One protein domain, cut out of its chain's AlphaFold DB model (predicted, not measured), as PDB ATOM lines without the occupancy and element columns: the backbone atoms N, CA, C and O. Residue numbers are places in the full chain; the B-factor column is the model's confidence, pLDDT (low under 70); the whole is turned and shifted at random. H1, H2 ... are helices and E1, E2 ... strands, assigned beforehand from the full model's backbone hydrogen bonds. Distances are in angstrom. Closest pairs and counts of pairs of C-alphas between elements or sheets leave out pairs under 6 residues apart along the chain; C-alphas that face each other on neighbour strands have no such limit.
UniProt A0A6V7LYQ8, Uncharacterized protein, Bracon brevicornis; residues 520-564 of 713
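What this domain is: This is residues 520 to 564 of the 713 residues of an uncharacterized protein of Bracon brevicornis (UniProt A0A6V7LYQ8). Little regular structure is seen: an elongated string of loops has the short helix H1 and the loop after it towards one end, a small hairpin of strands E1 and E2 near the middle, and residues 553 to 564 towards the other end. The 45 printed residues hold H1, E1 and E2 in that order, a mixed class with only 11 residues in named elements. The two-strand sheet, E1 - E2, is antiparallel. The whole is only just loose, close to compact, with a radius of gyration of the C-alphas of 11.5 A and spans of 30 by 18 by 14 A.

How they stand to each other: H1, residues 523 to 527, has its O i to N i+4 pair within hydrogen-bond range. H1 is apart from E2, residues 550 to 552. E1, residues 541 to 543, and E2 form a hairpin, antiparallel at 139 degrees. N 542 and O 551 are 2.8 A apart.

Where its parts are: H1 begins at C-alpha 523 (48.777, -51.557, 28.259). E1 and E2 are each 7.1 A long; E2 ends at C-alpha 552 (36.400, -51.944, 25.923).

The domain as a whole: The C-alphas farthest apart, of Asn 534 and Gln 559, are 31.1 A apart. The printed part has no cut. The link H1 to E1 is long. Eight residues, among them 563 to 564, are under pLDDT 70.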
ATOM      1  N   ALA A 520      42.548 -45.812  21.399       56.91
ATOM      2  CA  ALA A 520      42.700 -46.023  22.834       56.91
ATOM      3  C   ALA A 520      44.138 -46.448  23.198       56.91
ATOM      4  O   ALA A 520      44.936 -46.796  22.323       56.91
ATOM      5  N   TRP A 521      44.487 -46.366  24.483       61.19
ATOM      6  CA  TRP A 521      45.803 -46.778  24.979       61.19
ATOM      7  C   TRP A 521      45.903 -48.305  25.019       61.19
ATOM      8  O   TRP A 521      45.007 -48.961  25.536       61.19
ATOM      9  N   CYS A 522      47.029 -48.858  24.573       71.31
ATOM     10  CA  CYS A 522      47.397 -50.232  24.902       71.31
ATOM     11  C   CYS A 522      48.148 -50.277  26.245       71.31
ATOM     12  O   CYS A 522      48.879 -49.343  26.574       71.31
ATOM     13  N   TYR A 523      48.014 -51.360  27.014       57.28
ATOM     14  CA  TYR A 523      48.777 -51.557  28.259       57.28
ATOM     15  C   TYR A 523      50.299 -51.518  27.995       57.28
ATOM     16  O   TYR A 523      51.043 -50.744  28.606       57.28
ATOM     17  N   ASP A 524      50.728 -52.235  26.954       67.12
ATOM     18  CA  ASP A 524      52.089 -52.252  26.409       67.12
ATOM     19  C   ASP A 524      52.649 -50.876  26.026       67.12
ATOM     20  O   ASP A 524      53.862 -50.716  25.929       67.12
ATOM     21  N   CYS A 525      51.806 -49.865  25.812       77.50
ATOM     22  CA  CYS A 525      52.234 -48.537  25.383       77.50
ATOM     23  C   CYS A 525      52.985 -47.830  26.518       77.50
ATOM     24  O   CYS A 525      54.014 -47.191  26.293       77.50
ATOM     25  N   HIS A 526      52.501 -48.005  27.753       62.75
ATOM     26  CA  HIS A 526      53.155 -47.496  28.955       62.75
ATOM     27  C   HIS A 526      54.368 -48.359  29.335       62.75
ATOM     28  O   HIS A 526      55.419 -47.815  29.665       62.75
ATOM     29  N   ALA A 527      54.258 -49.690  29.238       70.44
ATOM     30  CA  ALA A 527      55.351 -50.610  29.573       70.44
ATOM     31  C   ALA A 527      56.548 -50.514  28.603       70.44
ATOM     32  O   ALA A 527      57.697 -50.525  29.033       70.44
ATOM     33  N   ARG A 528      56.292 -50.365  27.295       75.88
ATOM     34  CA  ARG A 528      57.317 -50.240  26.238       75.88
ATOM     35  C   ARG A 528      57.699 -48.782  25.925       75.88
ATOM     36  O   ARG A 528      58.411 -48.544  24.954       75.88
ATOM     37  N   GLY A 529      57.204 -47.810  26.698       79.62
ATOM     38  CA  GLY A 529      57.648 -46.409  26.673       79.62
ATOM     39  C   GLY A 529      57.481 -45.640  25.353       79.62
ATOM     40  O   GLY A 529      58.199 -44.662  25.141       79.62
ATOM     41  N   HIS A 530      56.580 -46.052  24.454       76.88
ATOM     42  CA  HIS A 530      56.409 -45.411  23.143       76.88
ATOM     43  C   HIS A 530      55.238 -44.419  23.111       76.88
ATOM     44  O   HIS A 530      54.214 -44.600  23.767       76.88
ATOM     45  N   GLU A 531      55.369 -43.350  22.317       70.50
ATOM     46  CA  GLU A 531      54.302 -42.353  22.186       70.50
ATOM     47  C   GLU A 531      53.023 -42.951  21.581       70.50
ATOM     48  O   GLU A 531      53.058 -43.648  20.568       70.50
ATOM     49  N   TYR A 532      51.882 -42.560  22.154       71.06
ATOM     50  CA  TYR A 532      50.503 -42.892  21.762       71.06
ATOM     51  C   TYR A 532      50.231 -42.935  20.240       71.06
ATOM     52  O   TYR A 532      49.452 -43.767  19.780       71.06
ATOM     53  N   MET A 533      50.856 -42.058  19.442       73.44
ATOM     54  CA  MET A 533      50.641 -42.001  17.984       73.44
ATOM     55  C   MET A 533      51.269 -43.182  17.228       73.44
ATOM     56  O   MET A 533      50.877 -43.453  16.097       73.44
ATOM     57  N   ASN A 534      52.233 -43.863  17.851       77.75
ATOM     58  CA  ASN A 534      53.105 -44.865  17.239       77.75
ATOM     59  C   ASN A 534      52.835 -46.285  17.772       77.75
ATOM     60  O   ASN A 534      53.634 -47.186  17.533       77.75
ATOM     61  N   CYS A 535      51.732 -46.489  18.502       80.19
ATOM     62  CA  CYS A 535      51.316 -47.816  18.949       80.19
ATOM     63  C   CYS A 535      50.991 -48.718  17.739       80.19
ATOM     64  O   CYS A 535      50.101 -48.366  16.954       80.19
ATOM     65  N   PRO A 536      51.661 -49.879  17.584       75.50
ATOM     66  CA  PRO A 536      51.421 -50.779  16.459       75.50
ATOM     67  C   PRO A 536      50.106 -51.561  16.586       75.50
ATOM     68  O   PRO A 536      49.546 -51.948  15.565       75.50
ATOM     69  N   ASN A 537      49.592 -51.777  17.806       69.81
ATOM     70  CA  ASN A 537      48.382 -52.563  18.055       69.81
ATOM     71  C   ASN A 537      47.486 -51.933  19.151       69.81
ATOM     72  O   ASN A 537      47.643 -52.239  20.336       69.81
ATOM     73  N   PRO A 538      46.574 -51.007  18.795       74.06
ATOM     74  CA  PRO A 538      45.652 -50.386  19.746       74.06
ATOM     75  C   PRO A 538      44.481 -51.333  20.058       74.06
ATOM     76  O   PRO A 538      43.540 -51.423  19.273       74.06
ATOM     77  N   THR A 539      44.507 -52.000  21.216       75.06
ATOM     78  CA  THR A 539      43.597 -53.114  21.575       75.06
ATOM     79  C   THR A 539      42.115 -52.752  21.767       75.06
ATOM     80  O   THR A 539      41.316 -53.622  22.090       75.06
ATOM     81  N   GLY A 540      41.717 -51.487  21.592       84.12
ATOM     82  CA  GLY A 540      40.332 -51.034  21.809       84.12
ATOM     83  C   GLY A 540      39.903 -50.978  23.281       84.12
ATOM     84  O   GLY A 540      38.777 -50.589  23.581       84.12
ATOM     85  N   GLU A 541      40.798 -51.323  24.203       84.81
ATOM     86  CA  GLU A 541      40.579 -51.232  25.641       84.81
ATOM     87  C   GLU A 541      40.734 -49.803  26.163       84.81
ATOM     88  O   GLU A 541      41.520 -48.998  25.660       84.81
ATOM     89  N   SER A 542      40.025 -49.503  27.243       83.25
ATOM     90  CA  SER A 542      40.146 -48.263  27.996       83.25
ATOM     91  C   SER A 542      40.134 -48.535  29.502       83.25
ATOM     92  O   SER A 542      39.738 -49.605  29.961       83.25
ATOM     93  N   PHE A 543      40.622 -47.568  30.276       87.38
ATOM     94  CA  PHE A 543      40.742 -47.669  31.729       87.38
ATOM     95  C   PHE A 543      39.839 -46.631  32.385       87.38
ATOM     96  O   PHE A 543      39.844 -45.462  31.990       87.38
ATOM     97  N   CYS A 544      39.103 -47.025  33.423       89.38
ATOM     98  CA  CYS A 544      38.331 -46.071  34.206       89.38
ATOM     99  C   CYS A 544      39.287 -45.136  34.968       89.38
ATOM    100  O   CYS A 544      40.086 -45.630  35.766       89.38
ATOM    101  N   PRO A 545      39.202 -43.801  34.805       80.12
ATOM    102  CA  PRO A 545      40.121 -42.873  35.468       80.12
ATOM    103  C   PRO A 545      39.937 -42.797  36.994       80.12
ATOM    104  O   PRO A 545      40.724 -42.124  37.653       80.12
ATOM    105  N   PHE A 546      38.917 -43.465  37.552       81.69
ATOM    106  CA  PHE A 546      38.596 -43.456  38.982       81.69
ATOM    107  C   PHE A 546      39.034 -44.732  39.725       81.69
ATOM    108  O   PHE A 546      39.538 -44.621  40.838       81.69
ATOM    109  N   CYS A 547      38.898 -45.925  39.129       91.88
ATOM    110  CA  CYS A 547      39.314 -47.202  39.748       91.88
ATOM    111  C   CYS A 547      40.359 -48.011  38.964       91.88
ATOM    112  O   CYS A 547      40.802 -49.047  39.449       91.88
ATOM    113  N   GLY A 548      40.739 -47.599  37.752       87.50
ATOM    114  CA  GLY A 548      41.661 -48.364  36.903       87.50
ATOM    115  C   GLY A 548      41.065 -49.627  36.267       87.50
ATOM    116  O   GLY A 548      41.790 -50.349  35.589       87.50
ATOM    117  N   PHE A 549      39.765 -49.898  36.434       87.75
ATOM    118  CA  PHE A 549      39.096 -51.041  35.801       87.75
ATOM    119  C   PHE A 549      39.209 -50.977  34.265       87.75
ATOM    120  O   PHE A 549      38.978 -49.913  33.680       87.75
ATOM    121  N   ARG A 550      39.560 -52.105  33.627       87.81
ATOM    122  CA  ARG A 550      39.674 -52.263  32.163       87.81
ATOM    123  C   ARG A 550      38.307 -52.577  31.561       87.81
ATOM    124  O   ARG A 550      37.635 -53.485  32.034       87.81
ATOM    125  N   PHE A 551      37.915 -51.852  30.521       86.88
ATOM    126  CA  PHE A 551      36.680 -52.084  29.768       86.88
ATOM    127  C   PHE A 551      36.885 -51.667  28.302       86.88
ATOM    128  O   PHE A 551      37.656 -50.735  28.036       86.88
ATOM    129  N   PHE A 552      36.261 -52.340  27.330       85.31
ATOM    130  CA  PHE A 552      36.400 -51.944  25.923       85.31
ATOM    131  C   PHE A 552      35.752 -50.576  25.691       85.31
ATOM    132  O   PHE A 552      34.881 -50.162  26.448       85.31
ATOM    133  N   THR A 553      36.147 -49.834  24.652       76.88
ATOM    134  CA  THR A 553      35.631 -48.463  24.419       76.88
ATOM    135  C   THR A 553      34.120 -48.352  24.155       76.88
ATOM    136  O   THR A 553      33.631 -47.243  23.943       76.88
ATOM    137  N   GLU A 554      33.400 -49.473  24.138       77.56
ATOM    138  CA  GLU A 554      31.948 -49.571  23.943       77.56
ATOM    139  C   GLU A 554      31.223 -50.064  25.221       77.56
ATOM    140  O   GLU A 554      30.001 -49.955  25.312       77.56
ATOM    141  N   ASP A 555      31.974 -50.514  26.237       82.94
ATOM    142  CA  ASP A 555      31.474 -50.976  27.536       82.94
ATOM    143  C   ASP A 555      31.284 -49.828  28.549       82.94
ATOM    144  O   ASP A 555      31.793 -48.713  28.403       82.94
ATOM    145  N   ILE A 556      30.604 -50.140  29.655       86.81
ATOM    146  CA  ILE A 556      30.423 -49.253  30.810       86.81
ATOM    147  C   ILE A 556      31.304 -49.746  31.966       86.81
ATOM    148  O   ILE A 556      31.287 -50.927  32.301       86.81
ATOM    149  N   CYS A 557      32.019 -48.846  32.649       90.25
ATOM    150  CA  CYS A 557      32.739 -49.198  33.877       90.25
ATOM    151  C   CYS A 557      31.746 -49.639  34.982       90.25
ATOM    152  O   CYS A 557      31.020 -48.783  35.500       90.25
ATOM    153  N   PRO A 558      31.748 -50.911  35.433       82.56
ATOM    154  CA  PRO A 558      30.690 -51.456  36.293       82.56
ATOM    155  C   PRO A 558      30.616 -50.792  37.676       82.56
ATOM    156  O   PRO A 558      29.551 -50.739  38.278       82.56
ATOM    157  N   GLN A 559      31.726 -50.230  38.165       86.06
ATOM    158  CA  GLN A 559      31.786 -49.517  39.449       86.06
ATOM    159  C   GLN A 559      31.354 -48.038  39.384       86.06
ATOM    160  O   GLN A 559      31.182 -47.419  40.429       86.06
ATOM    161  N   HIS A 560      31.228 -47.445  38.189       91.12
ATOM    162  CA  HIS A 560      31.080 -45.986  38.030       91.12
ATOM    163  C   HIS A 560      30.012 -45.545  37.015       91.12
ATOM    164  O   HIS A 560      29.689 -44.357  36.964       91.12
ATOM    165  N   GLY A 561      29.452 -46.470  36.231       87.69
ATOM    166  CA  GLY A 561      28.401 -46.182  35.258       87.69
ATOM    167  C   GLY A 561      28.857 -45.298  34.091       87.69
ATOM    168  O   GLY A 561      30.049 -45.080  33.857       87.69
ATOM    169  N   TYR A 562      27.885 -44.772  33.343       74.38
ATOM    170  CA  TYR A 562      28.140 -43.756  32.325       74.38
ATOM    171  C   TYR A 562      28.440 -42.399  32.977       74.38
ATOM    172  O   TYR A 562      27.598 -41.829  33.670       74.38
ATOM    173  N   ARG A 563      29.598 -41.813  32.649       48.88
ATOM    174  CA  ARG A 563      29.806 -40.358  32.706       48.88
ATOM    175  C   ARG A 563      30.247 -39.837  31.345       48.88
ATOM    176  O   ARG A 563      31.332 -40.146  30.865       48.88
ATOM    177  N   THR A 564      29.407 -38.989  30.761       40.78
ATOM    178  CA  THR A 564      29.589 -38.318  29.461       40.78
ATOM    179  C   THR A 564      30.799 -37.380  29.395       40.78
ATOM    180  O   THR A 564      31.267 -37.024  28.313       40.78
TER     181      THR A 564